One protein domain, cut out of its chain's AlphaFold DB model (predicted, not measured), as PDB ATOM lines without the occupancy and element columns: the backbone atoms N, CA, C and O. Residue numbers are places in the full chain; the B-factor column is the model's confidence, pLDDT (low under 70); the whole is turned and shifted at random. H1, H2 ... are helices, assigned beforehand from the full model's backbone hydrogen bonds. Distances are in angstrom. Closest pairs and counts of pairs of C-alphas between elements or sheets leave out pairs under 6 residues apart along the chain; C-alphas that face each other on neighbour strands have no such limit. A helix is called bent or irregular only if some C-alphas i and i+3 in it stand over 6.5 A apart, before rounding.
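What this domain is: This is residues 6 to 165 of the 301 residues of an uncharacterized protein of Candidatus Peribacteria bacterium RIFCSPHIGHO2_01_FULL_51_35 (UniProt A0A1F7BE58). Five long helical pieces, H1, H2, H4, H5b and H6, run nearly side by side in an up-and-down bundle, each against the one before it in the chain, with H1 in the middle. At one end the short H7 crosses beside the last residues of H1, and H5a packs on H4; at the other end the short H3 leads into H4. The printed part has 160 residues with seven named helices, H1 to H7 in that order, and no named strand; the class is all helix. It is compact, with a radius of gyration of the C-alphas of 16.3 A and spans of 46 by 32 by 32 A.

How they stand to each other: H1, residues 6 to 28, is the hub. With residues 18 to 26 alone it touches H4, residues 72 to 87, the same way at a shallow tilt of 20 degrees; the closest C-alphas, of Thr 19 and Pro 73, are 5.4 A apart. H2, residues 36 to 59, is close to H1 but not clearly touching, with the C-alphas of Val 25 and Ala 42 7.7 A apart; it touches H4, closest at the C-alphas of Ala 46 and Ala 74, 5.0 A. H3, residues 64 to 69, only just touches H2, with 3 pairs of C-alphas within 8 A, closest at Tyr 54 and Arg 67, 6.5 A. H5, residues 93 to 123, was assigned as one helix by its hydrogen bonds but is bent, with C-alphas 100 and 103 8.9 A apart; its arms, H5a (93 to 100) and H5b (103 to 123), stand at 60 degrees. H4 and H5a form a hairpin, closest at the C-alphas of Thr 87 and Ala 93, 4.9 A. H5b touches H1, opposite ways at 21 degrees, closest at the C-alphas of Val 24 and Trp 104, 4.5 A. H5b and H6, residues 127 to 152, form a hairpin at 7 degrees, closest at the C-alphas of Gly 103 and Ala 145, 4.8 A. H6 touches H1 with residues 130 to 141 alone, closest at the C-alphas of Thr 9 and Arg 130, 6.2 A. H7, residues 154 to 162, is about perpendicular to H1 at 85 degrees and touches its residues 24 to 28 alone, closest at the C-alphas of Thr 28 and Ser 159, 4.9 A. Every O i to N i+4 pair is within hydrogen-bond range in H1, H3, H4, H5a and H7, against 18 of 20 in H2, 15 of 17 in H5b and 20 of 22 in H6.

Where its parts are: H1 begins at C-alpha 6 (-8.606, 38.797, 12.221) and is 33.3 A long; H2 is 34.9 A, H4 22.5 A, H5b 30.7 A and H6 35.7 A. H7 ends at C-alpha 162 (-24.884, 11.267, 3.905). H5b is irregular, with C-alphas 104 and 107 8.6 A apart, and H2 and H6 only just, at 6.8 A for C-alphas 52 and 55 and for 149 and 152.

The domain as a whole: The two C-alphas farthest apart, of Phe 6 and Pro 91, are 47.7 A apart. The printed part has no cut and no long link; H1 to H2 is short, the others tight. The mean pLDDT of the printed part is 89.8, and no printed residue is under 70.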
ATOM      1  N   PHE A   6      -8.660  40.248  12.046       85.06
ATOM      2  CA  PHE A   6      -8.606  38.797  12.221       85.06
ATOM      3  C   PHE A   6      -9.991  38.137  12.154       85.06
ATOM      4  O   PHE A   6     -10.166  37.143  11.459       85.06
ATOM      5  N   THR A   7     -10.985  38.699  12.849       88.62
ATOM      6  CA  THR A   7     -12.359  38.172  12.869       88.62
ATOM      7  C   THR A   7     -12.994  38.249  11.490       88.62
ATOM      8  O   THR A   7     -13.666  37.320  11.066       88.62
ATOM      9  N   GLU A   8     -12.749  39.338  10.774       87.62
ATOM     10  CA  GLU A   8     -13.263  39.532   9.424       87.62
ATOM     11  C   GLU A   8     -12.646  38.538   8.426       87.62
ATOM     12  O   GLU A   8     -13.369  37.927   7.647       87.62
ATOM     13  N   THR A   9     -11.328  38.298   8.501       90.69
ATOM     14  CA  THR A   9     -10.674  37.248   7.703       90.69
ATOM     15  C   THR A   9     -11.236  35.865   8.034       90.69
ATOM     16  O   THR A   9     -11.517  35.096   7.122       90.69
ATOM     17  N   LEU A  10     -11.448  35.554   9.318       91.81
ATOM     18  CA  LEU A  10     -12.036  34.278   9.736       91.81
ATOM     19  C   LEU A  10     -13.444  34.093   9.164       91.81
ATOM     20  O   LEU A  10     -13.751  33.017   8.671       91.81
ATOM     21  N   LEU A  11     -14.280  35.134   9.199       92.81
ATOM     22  CA  LEU A  11     -15.641  35.084   8.659       92.81
ATOM     23  C   LEU A  11     -15.653  34.891   7.138       92.81
ATOM     24  O   LEU A  11     -16.464  34.122   6.643       92.81
ATOM     25  N   ILE A  12     -14.720  35.509   6.406       93.19
ATOM     26  CA  ILE A  12     -14.565  35.294   4.956       93.19
ATOM     27  C   ILE A  12     -14.142  33.853   4.650       93.19
ATOM     28  O   ILE A  12     -14.692  33.230   3.748       93.19
ATOM     29  N   VAL A  13     -13.189  33.309   5.409       94.25
ATOM     30  CA  VAL A  13     -12.751  31.911   5.256       94.25
ATOM     31  C   VAL A  13     -13.890  30.950   5.591       94.25
ATOM     32  O   VAL A  13     -14.120  29.995   4.856       94.25
ATOM     33  N   LEU A  14     -14.631  31.222   6.668       96.00
ATOM     34  CA  LEU A  14     -15.808  30.452   7.057       96.00
ATOM     35  C   LEU A  14     -16.880  30.488   5.965       96.00
ATOM     36  O   LEU A  14     -17.436  29.449   5.637       96.00
ATOM     37  N   LEU A  15     -17.146  31.662   5.390       96.00
ATOM     38  CA  LEU A  15     -18.073  31.820   4.274       96.00
ATOM     39  C   LEU A  15     -17.639  30.990   3.064       96.00
ATOM     40  O   LEU A  15     -18.457  30.257   2.511       96.00
ATOM     41  N   GLY A  16     -16.356  31.048   2.697       96.25
ATOM     42  CA  GLY A  16     -15.789  30.203   1.648       96.25
ATOM     43  C   GLY A  16     -16.031  28.721   1.928       96.25
ATOM     44  O   GLY A  16     -16.616  28.034   1.102       96.25
ATOM     45  N   LEU A  17     -15.670  28.249   3.123       97.38
ATOM     46  CA  LEU A  17     -15.811  26.845   3.521       97.38
ATOM     47  C   LEU A  17     -17.273  26.375   3.494       97.38
ATOM     48  O   LEU A  17     -17.564  25.329   2.922       97.38
ATOM     49  N   VAL A  18     -18.202  27.151   4.058       97.25
ATOM     50  CA  VAL A  18     -19.636  26.814   4.036       97.25
ATOM     51  C   VAL A  18     -20.173  26.789   2.604       97.25
ATOM     52  O   VAL A  18     -20.970  25.916   2.274       97.25
ATOM     53  N   THR A  19     -19.703  27.686   1.736       96.94
ATOM     54  CA  THR A  19     -20.078  27.700   0.312       96.94
ATOM     55  C   THR A  19     -19.592  26.439  -0.406       96.94
ATOM     56  O   THR A  19     -20.371  25.819  -1.122       96.94
ATOM     57  N   LEU A  20     -18.345  26.010  -0.161       97.12
ATOM     58  CA  LEU A  20     -17.811  24.757  -0.712       97.12
ATOM     59  C   LEU A  20     -18.628  23.545  -0.254       97.12
ATOM     60  O   LEU A  20     -19.045  22.738  -1.077       97.12
ATOM     61  N   LEU A  21     -18.897  23.442   1.053       95.69
ATOM     62  CA  LEU A  21     -19.715  22.359   1.605       95.69
ATOM     63  C   LEU A  21     -21.118  22.344   1.003       95.69
ATOM     64  O   LEU A  21     -21.650  21.277   0.725       95.69
ATOM     65  N   THR A  22     -21.702  23.520   0.780       96.00
ATOM     66  CA  THR A  22     -23.023  23.633   0.152       96.00
ATOM     67  C   THR A  22     -22.995  23.118  -1.285       96.00
ATOM     68  O   THR A  22     -23.910  22.399  -1.667       96.00
ATOM     69  N   GLY A  23     -21.936  23.408  -2.051       94.19
ATOM     70  CA  GLY A  23     -21.749  22.856  -3.398       94.19
ATOM     71  C   GLY A  23     -21.686  21.325  -3.418       94.19
ATOM     72  O   GLY A  23     -22.395  20.698  -4.200       94.19
ATOM     73  N   VAL A  24     -20.928  20.715  -2.495       93.19
ATOM     74  CA  VAL A  24     -20.888  19.244  -2.344       93.19
ATOM     75  C   VAL A  24     -22.264  18.694  -1.981       93.19
ATOM     76  O   VAL A  24     -22.742  17.746  -2.595       93.19
ATOM     77  N   VAL A  25     -22.925  19.300  -0.991       92.81
ATOM     78  CA  VAL A  25     -24.258  18.876  -0.548       92.81
ATOM     79  C   VAL A  25     -25.242  18.899  -1.713       92.81
ATOM     80  O   VAL A  25     -25.946  17.915  -1.906       92.81
ATOM     81  N   MET A  26     -25.250  19.971  -2.504       91.38
ATOM     82  CA  MET A  26     -26.166  20.142  -3.631       91.38
ATOM     83  C   MET A  26     -26.048  19.061  -4.699       91.38
ATOM     84  O   MET A  26     -27.068  18.634  -5.227       91.38
ATOM     85  N   ASP A  27     -24.835  18.607  -4.992       89.19
ATOM     86  CA  ASP A  27     -24.612  17.543  -5.974       89.19
ATOM     87  C   ASP A  27     -25.026  16.159  -5.444       89.19
ATOM     88  O   ASP A  27     -25.437  15.278  -6.188       89.19
ATOM     89  N   THR A  28     -25.006  15.980  -4.122       88.12
ATOM     90  CA  THR A  28     -25.437  14.723  -3.490       88.12
ATOM     91  C   THR A  28     -26.936  14.649  -3.191       88.12
ATOM     92  O   THR A  28     -27.396  13.587  -2.762       88.12
ATOM     93  N   LEU A  29     -27.684  15.749  -3.355       86.44
ATOM     94  CA  LEU A  29     -29.112  15.807  -3.030       86.44
ATOM     95  C   LEU A  29     -29.921  14.895  -3.968       86.44
ATOM     96  O   LEU A  29     -29.732  14.954  -5.184       86.44
ATOM     97  N   PRO A  30     -30.867  14.095  -3.438       84.06
ATOM     98  CA  PRO A  30     -31.803  13.378  -4.290       84.06
ATOM     99  C   PRO A  30     -32.728  14.356  -5.029       84.06
ATOM    100  O   PRO A  30     -32.989  15.462  -4.554       84.06
ATOM    101  N   LEU A  31     -33.260  13.925  -6.171       83.06
ATOM    102  CA  LEU A  31     -34.273  14.671  -6.926       83.06
ATOM    103  C   LEU A  31     -35.621  14.671  -6.187       83.06
ATOM    104  O   LEU A  31     -35.875  13.844  -5.303       83.06
ATOM    105  N   LEU A  32     -36.511  15.601  -6.534       79.38
ATOM    106  CA  LEU A  32     -37.854  15.629  -5.943       79.38
ATOM    107  C   LEU A  32     -38.697  14.427  -6.419       79.38
ATOM    108  O   LEU A  32     -38.629  14.058  -7.591       79.38
ATOM    109  N   PRO A  33     -39.542  13.831  -5.550       78.44
ATOM    110  CA  PRO A  33     -39.931  14.295  -4.211       78.44
ATOM    111  C   PRO A  33     -39.033  13.818  -3.055       78.44
ATOM    112  O   PRO A  33     -39.087  14.409  -1.977       78.44
ATOM    113  N   GLU A  34     -38.210  12.786  -3.251       75.88
ATOM    114  CA  GLU A  34     -37.379  12.172  -2.196       75.88
ATOM    115  C   GLU A  34     -36.355  13.164  -1.616       75.88
ATOM    116  O   GLU A  34     -36.096  13.191  -0.410       75.88
ATOM    117  N   GLY A  35     -35.859  14.075  -2.455       79.31
ATOM    118  CA  GLY A  35     -34.971  15.176  -2.090       79.31
ATOM    119  C   GLY A  35     -35.574  16.277  -1.228       79.31
ATOM    120  O   GLY A  35     -34.825  17.094  -0.694       79.31
ATOM    121  N   ALA A  36     -36.900  16.329  -1.052       84.12
ATOM    122  CA  ALA A  36     -37.559  17.463  -0.398       84.12
ATOM    123  C   ALA A  36     -37.101  17.651   1.055       84.12
ATOM    124  O   ALA A  36     -36.830  18.771   1.491       84.12
ATOM    125  N   LEU A  37     -36.996  16.551   1.805       85.31
ATOM    126  CA  LEU A  37     -36.564  16.580   3.198       85.31
ATOM    127  C   LEU A  37     -35.053  16.868   3.332       85.31
ATOM    128  O   LEU A  37     -34.717  17.808   4.056       85.31
ATOM    129  N   PRO A  38     -34.145  16.147   2.637       88.31
ATOM    130  CA  PRO A  38     -32.724  16.498   2.550       88.31
ATOM    131  C   PRO A  38     -32.474  17.970   2.218       88.31
ATOM    132  O   PRO A  38     -31.724  18.653   2.920       88.31
ATOM    133  N   TRP A  39     -33.170  18.482   1.202       92.44
ATOM    134  CA  TRP A  39     -33.093  19.880   0.802       92.44
ATOM    135  C   TRP A  39     -33.571  20.813   1.919       92.44
ATOM    136  O   TRP A  39     -32.873  21.770   2.248       92.44
ATOM    137  N   ALA A  40     -34.717  20.530   2.548       91.19
ATOM    138  CA  ALA A  40     -35.260  21.369   3.615       91.19
ATOM    139  C   ALA A  40     -34.308  21.451   4.819       91.19
ATOM    140  O   ALA A  40     -34.134  22.524   5.399       91.19
ATOM    141  N   ILE A  41     -33.656  20.339   5.170       91.56
ATOM    142  CA  ILE A  41     -32.650  20.293   6.237       91.56
ATOM    143  C   ILE A  41     -31.421  21.114   5.840       91.56
ATOM    144  O   ILE A  41     -31.002  21.985   6.605       91.56
ATOM    145  N   ALA A  42     -30.865  20.889   4.645       93.56
ATOM    146  CA  ALA A  42     -29.717  21.644   4.146       93.56
ATOM    147  C   ALA A  42     -30.013  23.153   4.101       93.56
ATOM    148  O   ALA A  42     -29.208  23.966   4.564       93.56
ATOM    149  N   PHE A  43     -31.200  23.527   3.622       95.56
ATOM    150  CA  PHE A  43     -31.658  24.909   3.551       95.56
ATOM    151  C   PHE A  43     -31.820  25.523   4.941       95.56
ATOM    152  O   PHE A  43     -31.320  26.623   5.184       95.56
ATOM    153  N   ALA A  44     -32.444  24.809   5.881       95.56
ATOM    154  CA  ALA A  44     -32.581  25.268   7.258       95.56
ATOM    155  C   ALA A  44     -31.211  25.495   7.914       95.56
ATOM    156  O   ALA A  44     -31.004  26.528   8.545       95.56
ATOM    157  N   VAL A  45     -30.252  24.583   7.722       95.75
ATOM    158  CA  VAL A  45     -28.882  24.727   8.241       95.75
ATOM    159  C   VAL A  45     -28.173  25.932   7.614       95.75
ATOM    160  O   VAL A  45     -27.596  26.743   8.342       95.75
ATOM    161  N   ALA A  46     -28.251  26.101   6.292       96.00
ATOM    162  CA  ALA A  46     -27.653  27.240   5.592       96.00
ATOM    163  C   ALA A  46     -28.267  28.584   6.028       96.00
ATOM    164  O   ALA A  46     -27.565  29.585   6.201       96.00
ATOM    165  N   LEU A  47     -29.578  28.607   6.266       96.25
ATOM    166  CA  LEU A  47     -30.300  29.788   6.729       96.25
ATOM    167  C   LEU A  47     -29.978  30.102   8.197       96.25
ATOM    168  O   LEU A  47     -29.718  31.259   8.536       96.25
ATOM    169  N   LEU A  48     -29.908  29.083   9.061       96.31
ATOM    170  CA  LEU A  48     -29.467  29.215  10.454       96.31
ATOM    171  C   LEU A  48     -28.021  29.706  10.552       96.31
ATOM    172  O   LEU A  48     -27.716  30.524  11.421       96.31
ATOM    173  N   TYR A  49     -27.137  29.275   9.651       95.06
ATOM    174  CA  TYR A  49     -25.779  29.808   9.548       95.06
ATOM    175  C   TYR A  49     -25.794  31.332   9.335       95.06
ATOM    176  O   TYR A  49     -25.236  32.068  10.155       95.06
ATOM    177  N   GLY A  50     -26.499  31.817   8.307       92.44
ATOM    178  CA  GLY A  50     -26.604  33.252   8.025       92.44
ATOM    179  C   GLY A  50     -27.255  34.030   9.174       92.44
ATOM    180  O   GLY A  50     -26.726  35.052   9.626       92.44
ATOM    181  N   LEU A  51     -28.364  33.515   9.717       94.88
ATOM    182  CA  LEU A  51     -29.088  34.137  10.828       94.88
ATOM    183  C   LEU A  51     -28.285  34.167  12.131       94.88
ATOM    184  O   LEU A  51     -28.336  35.168  12.838       94.88
ATOM    185  N   SER A  52     -27.531  33.117  12.459       94.75
ATOM    186  CA  SER A  52     -26.737  33.065  13.695       94.75
ATOM    187  C   SER A  52     -25.601  34.093  13.696       94.75
ATOM    188  O   SER A  52     -25.283  34.684  14.733       94.75
ATOM    189  N   LEU A  53     -25.026  34.372  12.522       93.00
ATOM    190  CA  LEU A  53     -23.978  35.376  12.348       93.00
ATOM    191  C   LEU A  53     -24.535  36.797  12.233       93.00
ATOM    192  O   LEU A  53     -23.844  37.757  12.591       93.00
ATOM    193  N   TYR A  54     -25.783  36.962  11.790       91.25
ATOM    194  CA  TYR A  54     -26.375  38.272  11.535       91.25
ATOM    195  C   TYR A  54     -26.354  39.227  12.752       91.25
ATOM    196  O   TYR A  54     -25.896  40.366  12.593       91.25
ATOM    197  N   PRO A  55     -26.735  38.819  13.984       90.50
ATOM    198  CA  PRO A  55     -26.621  39.667  15.171       90.50
ATOM    199  C   PRO A  55     -25.184  40.104  15.461       90.50
ATOM    200  O   PRO A  55     -24.948  41.265  15.803       90.50
ATOM    201  N   LEU A  56     -24.215  39.197  15.295       89.69
ATOM    202  CA  LEU A  56     -22.796  39.479  15.520       89.69
ATOM    203  C   LEU A  56     -22.279  40.507  14.510       89.69
ATOM    204  O   LEU A  56     -21.618  41.477  14.893       89.69
ATOM    205  N   LEU A  57     -22.613  40.333  13.230       88.81
ATOM    206  CA  LEU A  57     -22.227  41.251  12.158       88.81
ATOM    207  C   LEU A  57     -22.882  42.629  12.327       88.81
ATOM    208  O   LEU A  57     -22.213  43.657  12.184       88.81
ATOM    209  N   LYS A  58     -24.168  42.663  12.699       89.62
ATOM    210  CA  LYS A  58     -24.909  43.903  12.968       89.62
ATOM    211  C   LYS A  58     -24.327  44.652  14.170       89.62
ATOM    212  O   LYS A  58     -24.066  45.850  14.070       89.62
ATOM    213  N   LYS A  59     -24.050  43.956  15.282       89.31
ATOM    214  CA  LYS A  59     -23.452  44.545  16.497       89.31
ATOM    215  C   LYS A  59     -22.067  45.142  16.231       89.31
ATOM    216  O   LYS A  59     -21.732  46.198  16.773       89.31
ATOM    217  N   ASN A  60     -21.284  44.502  15.365       87.00
ATOM    218  CA  ASN A  60     -19.948  44.966  14.997       87.00
ATOM    219  C   ASN A  60     -19.936  45.950  13.813       87.00
ATOM    220  O   ASN A  60     -18.860  46.268  13.307       87.00
ATOM    221  N   ARG A  61     -21.110  46.455  13.396       84.25
ATOM    222  CA  ARG A  61     -21.283  47.424  12.301       84.25
ATOM    223  C   ARG A  61     -20.600  46.995  10.995       84.25
ATOM    224  O   ARG A  61     -20.058  47.832  10.288       84.25
ATOM    225  N   ALA A  62     -20.627  45.701  10.682       84.62
ATOM    226  CA  ALA A  62     -20.129  45.203   9.401       84.62
ATOM    227  C   ALA A  62     -20.953  45.779   8.239       84.62
ATOM    228  O   ALA A  62     -22.150  46.015   8.422       84.62
ATOM    229  N   ASP A  63     -20.369  45.955   7.057       85.25
ATOM    230  CA  ASP A  63     -21.097  46.478   5.895       85.25
ATOM    231  C   ASP A  63     -22.294  45.602   5.521       85.25
ATOM    232  O   ASP A  63     -22.273  44.382   5.698       85.25
ATOM    233  N   ASN A  64     -23.359  46.219   4.999       87.00
ATOM    234  CA  ASN A  64     -24.578  45.487   4.654       87.00
ATOM    235  C   ASN A  64     -24.309  44.395   3.607       87.00
ATOM    236  O   ASN A  64     -24.783  43.273   3.757       87.00
ATOM    237  N   SER A  65     -23.464  44.689   2.615       89.06
ATOM    238  CA  SER A  65     -23.048  43.718   1.600       89.06
ATOM    239  C   SER A  65     -22.375  42.497   2.229       89.06
ATOM    240  O   SER A  65     -22.707  41.371   1.874       89.06
ATOM    241  N   PHE A  66     -21.515  42.689   3.237       89.50
ATOM    242  CA  PHE A  66     -20.877  41.570   3.938       89.50
ATOM    243  C   PHE A  66     -21.891  40.690   4.674       89.50
ATOM    244  O   PHE A  66     -21.743  39.472   4.710       89.50
ATOM    245  N   ARG A  67     -22.941  41.293   5.244       91.56
ATOM    246  CA  ARG A  67     -24.020  40.550   5.914       91.56
ATOM    247  C   ARG A  67     -24.806  39.701   4.922       91.56
ATOM    248  O   ARG A  67     -25.049  38.536   5.204       91.56
ATOM    249  N   ILE A  68     -25.160  40.274   3.771       91.62
ATOM    250  CA  ILE A  68     -25.924  39.586   2.721       91.62
ATOM    251  C   ILE A  68     -25.117  38.428   2.129       91.62
ATOM    252  O   ILE A  68     -25.674  37.360   1.904       91.62
ATOM    253  N   LEU A  69     -23.799  38.595   1.958       93.38
ATOM    254  CA  LEU A  69     -22.917  37.542   1.448       93.38
ATOM    255  C   LEU A  69     -23.026  36.228   2.245       93.38
ATOM    256  O   LEU A  69     -22.919  35.161   1.657       93.38
ATOM    257  N   HIS A  70     -23.300  36.279   3.555       94.75
ATOM    258  CA  HIS A  70     -23.436  35.073   4.385       94.75
ATOM    259  C   HIS A  70     -24.725  34.281   4.133       94.75
ATOM    260  O   HIS A  70     -24.846  33.153   4.600       94.75
ATOM    261  N   PHE A  71     -25.673  34.840   3.380       95.50
ATOM    262  CA  PHE A  71     -26.874  34.134   2.938       95.50
ATOM    263  C   PHE A  71     -26.705  33.482   1.560       95.50
ATOM    264  O   PHE A  71     -27.611  32.778   1.122       95.50
ATOM    265  N   LEU A  72     -25.561  33.662   0.883       95.25
ATOM    266  CA  LEU A  72     -25.312  33.039  -0.423       95.25
ATOM    267  C   LEU A  72     -25.441  31.508  -0.415       95.25
ATOM    268  O   LEU A  72     -26.094  31.005  -1.323       95.25
ATOM    269  N   PRO A  73     -24.946  30.765   0.595       96.69
ATOM    270  CA  PRO A  73     -25.186  29.324   0.675       96.69
ATOM    271  C   PRO A  73     -26.678  28.952   0.633       96.69
ATOM    272  O   PRO A  73     -27.091  28.062  -0.103       96.69
ATOM    273  N   ALA A  74     -27.522  29.691   1.360       96.50
ATOM    274  CA  ALA A  74     -28.967  29.477   1.319       96.50
ATOM    275  C   ALA A  74     -29.557  29.859  -0.050       96.50
ATOM    276  O   ALA A  74     -30.430  29.161  -0.559       96.50
ATOM    277  N   ALA A  75     -29.060  30.931  -0.675       95.81
ATOM    278  CA  ALA A  75     -29.484  31.340  -2.012       95.81
ATOM    279  C   ALA A  75     -29.142  30.291  -3.086       95.81
ATOM    280  O   ALA A  75     -29.960  30.059  -3.973       95.81
ATOM    281  N   MET A  76     -27.990  29.614  -2.985       95.75
ATOM    282  CA  MET A  76     -27.625  28.504  -3.877       95.75
ATOM    283  C   MET A  76     -28.635  27.351  -3.789       95.75
ATOM    284  O   MET A  76     -29.046  26.811  -4.813       95.75
ATOM    285  N   LEU A  77     -29.095  27.014  -2.581       95.25
ATOM    286  CA  LEU A  77     -30.110  25.974  -2.375       95.25
ATOM    287  C   LEU A  77     -31.499  26.388  -2.876       95.25
ATOM    288  O   LEU A  77     -32.249  25.550  -3.371       95.25
ATOM    289  N   VAL A  78     -31.856  27.671  -2.778       96.00
ATOM    290  CA  VAL A  78     -33.105  28.186  -3.368       96.00
ATOM    291  C   VAL A  78     -33.046  28.123  -4.889       96.00
ATOM    292  O   VAL A  78     -34.020  27.719  -5.516       96.00
ATOM    293  N   LEU A  79     -31.910  28.495  -5.482       94.75
ATOM    294  CA  LEU A  79     -31.716  28.407  -6.925       94.75
ATOM    295  C   LEU A  79     -31.750  26.951  -7.402       94.75
ATOM    296  O   LEU A  79     -32.392  26.673  -8.410       94.75
ATOM    297  N   TRP A  80     -31.159  26.027  -6.637       94.25
ATOM    298  CA  TRP A  80     -31.291  24.586  -6.874       94.25
ATOM    299  C   TRP A  80     -32.764  24.166  -6.935       94.25
ATOM    300  O   TRP A  80     -33.209  23.619  -7.940       94.25
ATOM    301  N   LEU A  81     -33.550  24.517  -5.907       92.44
ATOM    302  CA  LEU A  81     -34.975  24.181  -5.852       92.44
ATOM    303  C   LEU A  81     -35.750  24.808  -7.014       92.44
ATOM    304  O   LEU A  81     -36.636  24.178  -7.579       92.44
ATOM    305  N   ALA A  82     -35.441  26.053  -7.372       92.56
ATOM    306  CA  ALA A  82     -36.107  26.741  -8.470       92.56
ATOM    307  C   ALA A  82     -35.857  26.041  -9.815       92.56
ATOM    308  O   ALA A  82     -36.793  25.896 -10.602       92.56
ATOM    309  N   ILE A  83     -34.623  25.588 -10.062       90.38
ATOM    310  CA  ILE A  83     -34.274  24.817 -11.261       90.38
ATOM    311  C   ILE A  83     -35.000  23.467 -11.248       90.38
ATOM    312  O   ILE A  83     -35.577  23.088 -12.262       90.38
ATOM    313  N   GLU A  84     -35.060  22.789 -10.103       89.00
ATOM    314  CA  GLU A  84     -35.757  21.506  -9.969       89.00
ATOM    315  C   GLU A  84     -37.280  21.636 -10.157       89.00
ATOM    316  O   GLU A  84     -37.911  20.866 -10.871       89.00
ATOM    317  N   LEU A  85     -37.911  22.679  -9.615       88.19
ATOM    318  CA  LEU A  85     -39.328  22.950  -9.889       88.19
ATOM    319  C   LEU A  85     -39.581  23.269 -11.370       88.19
ATOM    320  O   LEU A  85     -40.660  22.979 -11.895       88.19
ATOM    321  N   LEU A  86     -38.596  23.864 -12.048       89.25
ATOM    322  CA  LEU A  86     -38.661  24.132 -13.478       89.25
ATOM    323  C   LEU A  86     -38.553  22.839 -14.296       89.25
ATOM    324  O   LEU A  86     -39.281  22.706 -15.281       89.25
ATOM    325  N   THR A  87     -37.722  21.874 -13.881       87.94
ATOM    326  CA  THR A  87     -37.581  20.577 -14.573       87.94
ATOM    327  C   THR A  87     -38.887  19.780 -14.566       87.94
ATOM    328  O   THR A  87     -39.228  19.164 -15.575       87.94
ATOM    329  N   LEU A  88     -39.696  19.903 -13.504       82.50
ATOM    330  CA  LEU A  88     -41.031  19.290 -13.418       82.50
ATOM    331  C   LEU A  88     -42.027  19.820 -14.463       82.50
ATOM    332  O   LEU A  88     -42.992  19.135 -14.803       82.50
ATOM    333  N   LYS A  89     -41.846  21.057 -14.943       85.81
ATOM    334  CA  LYS A  89     -42.717  21.678 -15.959       85.81
ATOM    335  C   LYS A  89     -42.112  21.632 -17.358       85.81
ATOM    336  O   LYS A  89     -42.856  21.536 -18.331       85.81
ATOM    337  N   PHE A  90     -40.787  21.687 -17.456       89.62
ATOM    338  CA  PHE A  90     -40.049  21.758 -18.708       89.62
ATOM    339  C   PHE A  90     -38.915  20.724 -18.703       89.62
ATOM    340  O   PHE A  90     -37.855  20.985 -18.136       89.62
ATOM    341  N   PRO A  91     -39.069  19.586 -19.404       84.00
ATOM    342  CA  PRO A  91     -38.044  18.539 -19.447       84.00
ATOM    343  C   PRO A  91     -36.683  19.023 -19.978       84.00
ATOM    344  O   PRO A  91     -35.638  18.503 -19.601       84.00
ATOM    345  N   GLN A  92     -36.677  20.062 -20.820       85.00
ATOM    346  CA  GLN A  92     -35.455  20.694 -21.336       85.00
ATOM    347  C   GLN A  92     -34.590  21.328 -20.231       85.00
ATOM    348  O   GLN A  92     -33.379  21.458 -20.401       85.00
ATOM    349  N   ALA A  93     -35.179  21.687 -19.084       84.38
ATOM    350  CA  ALA A  93     -34.449  22.236 -17.944       84.38
ATOM    351  C   ALA A  93     -33.606  21.181 -17.200       84.38
ATOM    352  O   ALA A  93     -32.788  21.551 -16.364       84.38
ATOM    353  N   LEU A  94     -33.725  19.889 -17.534       83.94
ATOM    354  CA  LEU A  94     -32.872  18.837 -16.971       83.94
ATOM    355  C   LEU A  94     -31.397  19.057 -17.327       83.94
ATOM    356  O   LEU A  94     -30.526  18.893 -16.476       83.94
ATOM    357  N   ALA A  95     -31.113  19.529 -18.547       87.62
ATOM    358  CA  ALA A  95     -29.760  19.927 -18.923       87.62
ATOM    359  C   ALA A  95     -29.243  21.047 -18.007       87.62
ATOM    360  O   ALA A  95     -28.125  20.967 -17.512       87.62
ATOM    361  N   LEU A  96     -30.075  22.055 -17.722       89.00
ATOM    362  CA  LEU A  96     -29.713  23.141 -16.811       89.00
ATOM    363  C   LEU A  96     -29.445  22.625 -15.390       89.00
ATOM    364  O   LEU A  96     -28.463  23.044 -14.787       89.00
ATOM    365  N   HIS A  97     -30.272  21.709 -14.879       88.81
ATOM    366  CA  HIS A  97     -30.047  21.074 -13.579       88.81
ATOM    367  C   HIS A  97     -28.712  20.326 -13.544       88.81
ATOM    368  O   HIS A  97     -27.916  20.544 -12.636       88.81
ATOM    369  N   HIS A  98     -28.426  19.510 -14.562       87.88
ATOM    370  CA  HIS A  98     -27.168  18.772 -14.648       87.88
ATOM    371  C   HIS A  98     -25.958  19.712 -14.670       87.88
ATOM    372  O   HIS A  98     -25.040  19.541 -13.881       87.88
ATOM    373  N   TRP A  99     -25.988  20.761 -15.496       89.50
ATOM    374  CA  TRP A  99     -24.937  21.787 -15.520       89.50
ATOM    375  C   TRP A  99     -24.774  22.515 -14.184       89.50
ATOM    376  O   TRP A  99     -23.675  22.944 -13.838       89.50
ATOM    377  N   TYR A 100     -25.873  22.691 -13.453       90.44
ATOM    378  CA  TYR A 100     -25.881  23.386 -12.177       90.44
ATOM    379  C   TYR A 100     -25.263  22.551 -11.050       90.44
ATOM    380  O   TYR A 100     -24.537  23.111 -10.227       90.44
ATOM    381  N   THR A 101     -25.513  21.237 -11.022       89.50
ATOM    382  CA  THR A 101     -24.968  20.330  -9.998       89.50
ATOM    383  C   THR A 101     -23.606  19.743 -10.362       89.50
ATOM    384  O   THR A 101     -22.869  19.366  -9.457       89.50
ATOM    385  N   TRP A 102     -23.235  19.745 -11.646       90.38
ATOM    386  CA  TRP A 102     -22.011  19.131 -12.163       90.38
ATOM    387  C   TRP A 102     -20.753  19.464 -11.348       90.38
ATOM    388  O   TRP A 102     -20.470  20.637 -11.057       90.38
ATOM    389  N   GLY A 103     -19.997  18.411 -11.008       83.56
ATOM    390  CA  GLY A 103     -18.749  18.479 -10.254       83.56
ATOM    391  C   GLY A 103     -18.911  19.276  -8.964       83.56
ATOM    392  O   GLY A 103     -18.316  20.344  -8.840       83.56
ATOM    393  N   TRP A 104     -19.759  18.833  -8.031       88.56
ATOM    394  CA  TRP A 104     -20.029  19.558  -6.774       88.56
ATOM    395  C   TRP A 104     -20.491  21.006  -6.963       88.56
ATOM    396  O   TRP A 104     -20.132  21.905  -6.192       88.56
ATOM    397  N   SER A 105     -21.280  21.253  -8.009       92.75
ATOM    398  CA  SER A 105     -21.752  22.588  -8.385       92.75
ATOM    399  C   SER A 105     -20.610  23.600  -8.582       92.75
ATOM    400  O   SER A 105     -20.746  24.782  -8.233       92.75
ATOM    401  N   VAL A 106     -19.464  23.160  -9.126       93.19
ATOM    402  CA  VAL A 106     -18.244  23.982  -9.266       93.19
ATOM    403  C   VAL A 106     -18.519  25.311  -9.955       93.19
ATOM    404  O   VAL A 106     -17.994  26.335  -9.521       93.19
ATOM    405  N   VAL A 107     -19.367  25.329 -10.986       93.00
ATOM    406  CA  VAL A 107     -19.694  26.552 -11.735       93.00
ATOM    407  C   VAL A 107     -20.262  27.627 -10.805       93.00
ATOM    408  O   VAL A 107     -19.807  28.772 -10.808       93.00
ATOM    409  N   VAL A 108     -21.218  27.245  -9.958       94.25
ATOM    410  CA  VAL A 108     -21.895  28.145  -9.015       94.25
ATOM    411  C   VAL A 108     -20.945  28.565  -7.901       94.25
ATOM    412  O   VAL A 108     -20.869  29.745  -7.556       94.25
ATOM    413  N   VAL A 109     -20.174  27.613  -7.369       96.06
ATOM    414  CA  VAL A 109     -19.183  27.862  -6.318       96.06
ATOM    415  C   VAL A 109     -18.125  28.860  -6.791       96.06
ATOM    416  O   VAL A 109     -17.839  29.827  -6.082       96.06
ATOM    417  N   VAL A 110     -17.582  28.688  -8.000       95.81
ATOM    418  CA  VAL A 110     -16.632  29.633  -8.605       95.81
ATOM    419  C   VAL A 110     -17.262  31.020  -8.708       95.81
ATOM    420  O   VAL A 110     -16.632  32.002  -8.317       95.81
ATOM    421  N   LEU A 111     -18.518  31.112  -9.148       95.62
ATOM    422  CA  LEU A 111     -19.249  32.378  -9.249       95.62
ATOM    423  C   LEU A 111     -19.393  33.066  -7.874       95.62
ATOM    424  O   LEU A 111     -19.120  34.262  -7.741       95.62
ATOM    425  N   CYS A 112     -19.710  32.314  -6.816       96.00
ATOM    426  CA  CYS A 112     -19.717  32.829  -5.443       96.00
ATOM    427  C   CYS A 112     -18.332  33.318  -4.993       96.00
ATOM    428  O   CYS A 112     -18.216  34.405  -4.423       96.00
ATOM    429  N   PHE A 113     -17.266  32.570  -5.286       96.19
ATOM    430  CA  PHE A 113     -15.901  32.984  -4.954       96.19
ATOM    431  C   PHE A 113     -15.466  34.234  -5.723       96.19
ATOM    432  O   PHE A 113     -14.801  35.094  -5.144       96.19
ATOM    433  N   LEU A 114     -15.891  34.398  -6.978       95.50
ATOM    434  CA  LEU A 114     -15.688  35.638  -7.729       95.50
ATOM    435  C   LEU A 114     -16.372  36.821  -7.033       95.50
ATOM    436  O   LEU A 114     -15.741  37.868  -6.870       95.50
ATOM    437  N   PHE A 115     -17.600  36.655  -6.526       93.75
ATOM    438  CA  PHE A 115     -18.247  37.685  -5.705       93.75
ATOM    439  C   PHE A 115     -17.488  37.966  -4.401       93.75
ATOM    440  O   PHE A 115     -17.356  39.130  -4.015       93.75
ATOM    441  N   PHE A 116     -16.940  36.946  -3.733       94.31
ATOM    442  CA  PHE A 116     -16.138  37.131  -2.515       94.31
ATOM    443  C   PHE A 116     -14.849  37.907  -2.795       94.31
ATOM    444  O   PHE A 116     -14.486  38.807  -2.031       94.31
ATOM    445  N   ILE A 117     -14.173  37.591  -3.900       93.38
ATOM    446  CA  ILE A 117     -12.961  38.280  -4.346       93.38
ATOM    447  C   ILE A 117     -13.296  39.722  -4.729       93.38
ATOM    448  O   ILE A 117     -12.637  40.636  -4.236       93.38
ATOM    449  N   ALA A 118     -14.350  39.952  -5.517       92.50
ATOM    450  CA  ALA A 118     -14.810  41.293  -5.881       92.50
ATOM    451  C   ALA A 118     -15.167  42.130  -4.641       92.50
ATOM    452  O   ALA A 118     -14.768  43.292  -4.530       92.50
ATOM    453  N   PHE A 119     -15.840  41.528  -3.656       90.69
ATOM    454  CA  PHE A 119     -16.112  42.167  -2.371       90.69
ATOM    455  C   PHE A 119     -14.815  42.525  -1.625       90.69
ATOM    456  O   PHE A 119     -14.662  43.656  -1.158       90.69
ATOM    457  N   CYS A 120     -13.845  41.607  -1.562       90.31
ATOM    458  CA  CYS A 120     -12.535  41.876  -0.962       90.31
ATOM    459  C   CYS A 120     -11.789  43.008  -1.679       90.31
ATOM    460  O   CYS A 120     -11.149  43.825  -1.018       90.31
ATOM    461  N   LEU A 121     -11.880  43.080  -3.008       90.12
ATOM    462  CA  LEU A 121     -11.253  44.133  -3.801       90.12
ATOM    463  C   LEU A 121     -11.921  45.494  -3.602       90.12
ATOM    464  O   LEU A 121     -11.217  46.494  -3.558       90.12
ATOM    465  N   ASN A 122     -13.238  45.556  -3.431       87.00
ATOM    466  CA  ASN A 122     -13.934  46.839  -3.326       87.00
ATOM    467  C   ASN A 122     -13.980  47.386  -1.894       87.00
ATOM    468  O   ASN A 122     -13.787  48.581  -1.686       87.00
ATOM    469  N   VAL A 123     -14.199  46.529  -0.897       80.75
ATOM    470  CA  VAL A 123     -14.600  46.979   0.449       80.75
ATOM    471  C   VAL A 123     -13.452  46.937   1.464       80.75
ATOM    472  O   VAL A 123     -13.431  47.690   2.435       80.75
ATOM    473  N   ILE A 124     -12.436  46.101   1.247       74.50
ATOM    474  CA  ILE A 124     -11.487  45.721   2.303       74.50
ATOM    475  C   ILE A 124     -10.086  46.316   2.078       74.50
ATOM    476  O   ILE A 124      -9.563  46.315   0.967       74.50
ATOM    477  N   ARG A 125      -9.407  46.758   3.154       75.06
ATOM    478  CA  ARG A 125      -8.017  47.282   3.100       75.06
ATOM    479  C   ARG A 125      -6.910  46.214   3.043       75.06
ATOM    480  O   ARG A 125      -5.838  46.495   2.528       75.06
ATOM    481  N   ARG A 126      -7.128  44.990   3.548       80.19
ATOM    482  CA  ARG A 126      -6.137  43.882   3.543       80.19
ATOM    483  C   ARG A 126      -6.534  42.768   2.570       80.19
ATOM    484  O   ARG A 126      -6.921  41.678   2.983       80.19
ATOM    485  N   ARG A 127      -6.463  43.079   1.277       85.81
ATOM    486  CA  ARG A 127      -7.033  42.279   0.177       85.81
ATOM    487  C   ARG A 127      -6.244  40.997  -0.093       85.81
ATOM    488  O   ARG A 127      -6.816  39.914  -0.102       85.81
ATOM    489  N   VAL A 128      -4.922  41.124  -0.213       88.25
ATOM    490  CA  VAL A 128      -4.007  40.040  -0.613       88.25
ATOM    491  C   VAL A 128      -4.136  38.772   0.246       88.25
ATOM    492  O   VAL A 128      -4.422  37.725  -0.324       88.25
ATOM    493  N   PRO A 129      -4.009  38.812   1.591       89.25
ATOM    494  CA  PRO A 129      -4.055  37.580   2.384       89.25
ATOM    495  C   PRO A 129      -5.427  36.899   2.344       89.25
ATOM    496  O   PRO A 129      -5.513  35.682   2.444       89.25
ATOM    497  N   ARG A 130      -6.512  37.665   2.193       91.50
ATOM    498  CA  ARG A 130      -7.874  37.115   2.144       91.50
ATOM    499  C   ARG A 130      -8.145  36.437   0.811       91.50
ATOM    500  O   ARG A 130      -8.650  35.324   0.801       91.50
ATOM    501  N   ILE A 131      -7.747  37.078  -0.287       93.75
ATOM    502  CA  ILE A 131      -7.841  36.493  -1.627       93.75
ATOM    503  C   ILE A 131      -6.970  35.236  -1.706       93.75
ATOM    504  O   ILE A 131      -7.447  34.213  -2.179       93.75
ATOM    505  N   ALA A 132      -5.748  35.267  -1.165       94.69
ATOM    506  CA  ALA A 132      -4.879  34.092  -1.118       94.69
ATOM    507  C   ALA A 132      -5.524  32.918  -0.363       94.69
ATOM    508  O   ALA A 132      -5.499  31.798  -0.856       94.69
ATOM    509  N   LEU A 133      -6.155  33.166   0.792       94.69
ATOM    510  CA  LEU A 133      -6.872  32.128   1.542       94.69
ATOM    511  C   LEU A 133      -8.112  31.606   0.803       94.69
ATOM    512  O   LEU A 133      -8.388  30.413   0.859       94.69
ATOM    513  N   LEU A 134      -8.848  32.471   0.100       95.31
ATOM    514  CA  LEU A 134      -9.977  32.044  -0.729       95.31
ATOM    515  C   LEU A 134      -9.507  31.175  -1.902       95.31
ATOM    516  O   LEU A 134     -10.086  30.124  -2.146       95.31
ATOM    517  N   LEU A 135      -8.429  31.557  -2.585       96.31
ATOM    518  CA  LEU A 135      -7.851  30.747  -3.660       96.31
ATOM    519  C   LEU A 135      -7.290  29.422  -3.134       96.31
ATOM    520  O   LEU A 135      -7.479  28.392  -3.773       96.31
ATOM    521  N   LEU A 136      -6.680  29.426  -1.946       97.06
ATOM    522  CA  LEU A 136      -6.210  28.213  -1.275       97.06
ATOM    523  C   LEU A 136      -7.352  27.230  -0.973       97.06
ATOM    524  O   LEU A 136      -7.105  26.035  -0.906       97.06
ATOM    525  N   LEU A 137      -8.585  27.712  -0.795       96.62
ATOM    526  CA  LEU A 137      -9.772  26.863  -0.664       96.62
ATOM    527  C   LEU A 137     -10.331  26.441  -2.030       96.62
ATOM    528  O   LEU A 137     -10.665  25.275  -2.223       96.62
ATOM    529  N   LEU A 138     -10.424  27.377  -2.978       96.38
ATOM    530  CA  LEU A 138     -11.061  27.151  -4.276       96.38
ATOM    531  C   LEU A 138     -10.265  26.198  -5.171       96.38
ATOM    532  O   LEU A 138     -10.845  25.298  -5.766       96.38
ATOM    533  N   VAL A 139      -8.947  26.377  -5.269       96.56
ATOM    534  CA  VAL A 139      -8.091  25.572  -6.154       96.56
ATOM    535  C   VAL A 139      -8.173  24.076  -5.829       96.56
ATOM    536  O   VAL A 139      -8.533  23.316  -6.731       96.56
ATOM    537  N   PRO A 140      -7.920  23.614  -4.586       96.19
ATOM    538  CA  PRO A 140      -8.049  22.194  -4.282       96.19
ATOM    539  C   PRO A 140      -9.488  21.707  -4.448       96.19
ATOM    540  O   PRO A 140      -9.678  20.604  -4.936       96.19
ATOM    541  N   PHE A 141     -10.497  22.522  -4.119       95.12
ATOM    542  CA  PHE A 141     -11.895  22.152  -4.338       95.12
ATOM    543  C   PHE A 141     -12.193  21.874  -5.814       95.12
ATOM    544  O   PHE A 141     -12.718  20.815  -6.134       95.12
ATOM    545  N   THR A 142     -11.805  22.782  -6.714       94.25
ATOM    546  CA  THR A 142     -11.990  22.573  -8.157       94.25
ATOM    547  C   THR A 142     -11.227  21.341  -8.635       94.25
ATOM    548  O   THR A 142     -11.807  20.509  -9.319       94.25
ATOM    549  N   GLY A 143      -9.972  21.153  -8.213       92.69
ATOM    550  CA  GLY A 143      -9.198  19.962  -8.567       92.69
ATOM    551  C   GLY A 143      -9.859  18.657  -8.111       92.69
ATOM    552  O   GLY A 143      -9.896  17.697  -8.875       92.69
ATOM    553  N   LEU A 144     -10.419  18.632  -6.897       91.69
ATOM    554  CA  LEU A 144     -11.131  17.470  -6.364       91.69
ATOM    555  C   LEU A 144     -12.454  17.216  -7.096       91.69
ATOM    556  O   LEU A 144     -12.744  16.065  -7.386       91.69
ATOM    557  N   ALA A 145     -13.207  18.260  -7.440       90.12
ATOM    558  CA  ALA A 145     -14.453  18.139  -8.195       90.12
ATOM    559  C   ALA A 145     -14.233  17.641  -9.635       90.12
ATOM    560  O   ALA A 145     -14.976  16.812 -10.143       90.12
ATOM    561  N   PHE A 146     -13.167  18.093 -10.302       91.31
ATOM    562  CA  PHE A 146     -12.787  17.534 -11.604       91.31
ATOM    563  C   PHE A 146     -12.326  16.073 -11.479       91.31
ATOM    564  O   PHE A 146     -12.619  15.248 -12.342       91.31
ATOM    565  N   ALA A 147     -11.600  15.738 -10.408       89.25
ATOM    566  CA  ALA A 147     -11.145  14.372 -10.167       89.25
ATOM    567  C   ALA A 147     -12.288  13.415  -9.780       89.25
ATOM    568  O   ALA A 147     -12.224  12.233 -10.134       89.25
ATOM    569  N   SER A 148     -13.315  13.898  -9.069       88.25
ATOM    570  CA  SER A 148     -14.484  13.095  -8.704       88.25
ATOM    571  C   SER A 148     -15.263  12.677  -9.945       88.25
ATOM    572  O   SER A 148     -15.569  11.493 -10.076       88.25
ATOM    573  N   GLU A 149     -15.456  13.599 -10.889       86.31
ATOM    574  CA  GLU A 149     -16.151  13.331 -12.148       86.31
ATOM    575  C   GLU A 149     -15.377  12.354 -13.050       86.31
ATOM    576  O   GLU A 149     -15.953  11.430 -13.622       86.31
ATOM    577  N   GLN A 150     -14.055  12.524 -13.161       85.31
ATOM    578  CA  GLN A 150     -13.257  11.795 -14.152       85.31
ATOM    579  C   GLN A 150     -12.786  10.404 -13.692       85.31
ATOM    580  O   GLN A 150     -12.590   9.526 -14.533       85.31
ATOM    581  N   TYR A 151     -12.534  10.205 -12.392       80.19
ATOM    582  CA  TYR A 151     -11.796   9.022 -11.922       80.19
ATOM    583  C   TYR A 151     -12.468   8.244 -10.793       80.19
ATOM    584  O   TYR A 151     -12.389   7.016 -10.787       80.19
ATOM    585  N   TYR A 152     -13.063   8.922  -9.807       76.88
ATOM    586  CA  TYR A 152     -13.355   8.280  -8.519       76.88
ATOM    587  C   TYR A 152     -14.838   8.229  -8.120       76.88
ATOM    588  O   TYR A 152     -15.149   7.550  -7.141       76.88
ATOM    589  N   HIS A 153     -15.738   8.903  -8.850       80.06
ATOM    590  CA  HIS A 153     -17.188   8.965  -8.584       80.06
ATOM    591  C   HIS A 153     -17.528   9.150  -7.093       80.06
ATOM    592  O   HIS A 153     -18.405   8.483  -6.534       80.06
ATOM    593  N   TRP A 154     -16.794  10.036  -6.412       80.81
ATOM    594  CA  TRP A 154     -16.925  10.253  -4.966       80.81
ATOM    595  C   TRP A 154     -18.311  10.734  -4.549       80.81
ATOM    596  O   TRP A 154     -18.730  10.487  -3.423       80.81
ATOM    597  N   ASP A 155     -19.047  11.348  -5.459       77.00
ATOM    598  CA  ASP A 155     -20.365  11.936  -5.227       77.00
ATOM    599  C   ASP A 155     -21.354  10.850  -4.792       77.00
ATOM    600  O   ASP A 155     -22.116  11.030  -3.842       77.00
ATOM    601  N   GLN A 156     -21.246   9.656  -5.387       78.94
ATOM    602  CA  GLN A 156     -22.043   8.487  -5.011       78.94
ATOM    603  C   GLN A 156     -21.670   7.967  -3.614       78.94
ATOM    604  O   GLN A 156     -22.539   7.587  -2.822       78.94
ATOM    605  N   GLN A 157     -20.380   7.983  -3.267       82.44
ATOM    606  CA  GLN A 157     -19.909   7.559  -1.945       82.44
ATOM    607  C   GLN A 157     -20.374   8.533  -0.861       82.44
ATOM    608  O   GLN A 157     -20.891   8.111   0.172       82.44
ATOM    609  N   VAL A 158     -20.249   9.837  -1.107       82.00
ATOM    610  CA  VAL A 158     -20.727  10.866  -0.182       82.00
ATOM    611  C   VAL A 158     -22.249  10.799  -0.061       82.00
ATOM    612  O   VAL A 158     -22.750  10.785   1.058       82.00
ATOM    613  N   SER A 159     -22.988  10.673  -1.166       81.25
ATOM    614  CA  SER A 159     -24.454  10.577  -1.142       81.25
ATOM    615  C   SER A 159     -24.950   9.355  -0.357       81.25
ATOM    616  O   SER A 159     -25.834   9.483   0.491       81.25
ATOM    617  N   SER A 160     -24.331   8.183  -0.542       79.06
ATOM    618  CA  SER A 160     -24.721   6.972   0.199       79.06
ATOM    619  C   SER A 160     -24.470   7.091   1.707       79.06
ATOM    620  O   SER A 160     -25.317   6.710   2.512       79.06
ATOM    621  N   ILE A 161     -23.350   7.689   2.119       83.81
ATOM    622  CA  ILE A 161     -23.060   7.914   3.541       83.81
ATOM    623  C   ILE A 161     -24.002   8.977   4.117       83.81
ATOM    624  O   ILE A 161     -24.552   8.800   5.208       83.81
ATOM    625  N   VAL A 162     -24.180  10.089   3.396       84.50
ATOM    626  CA  VAL A 162     -24.884  11.267   3.905       84.50
ATOM    627  C   VAL A 162     -26.393  11.070   3.897       84.50
ATOM    628  O   VAL A 162     -27.033  11.418   4.877       84.50
ATOM    629  N   TRP A 163     -26.978  10.498   2.850       82.62
ATOM    630  CA  TRP A 163     -28.435  10.415   2.704       82.62
ATOM    631  C   TRP A 163     -28.983   9.005   2.898       82.62
ATOM    632  O   TRP A 163     -30.085   8.855   3.408       82.62
ATOM    633  N   GLN A 164     -28.211   7.966   2.573       75.31
ATOM    634  CA  GLN A 164     -28.671   6.571   2.672       75.31
ATOM    635  C   GLN A 164     -28.170   5.852   3.934       75.31
ATOM    636  O   GLN A 164     -28.434   4.667   4.127       75.31
ATOM    637  N   GLY A 165     -27.436   6.541   4.809       73.94
ATOM    638  CA  GLY A 165     -26.914   5.937   6.027       73.94
ATOM    639  C   GLY A 165     -27.990   5.718   7.100       73.94
ATOM    640  O   GLY A 165     -28.884   6.538   7.295       73.94
TER     641      GLY A 165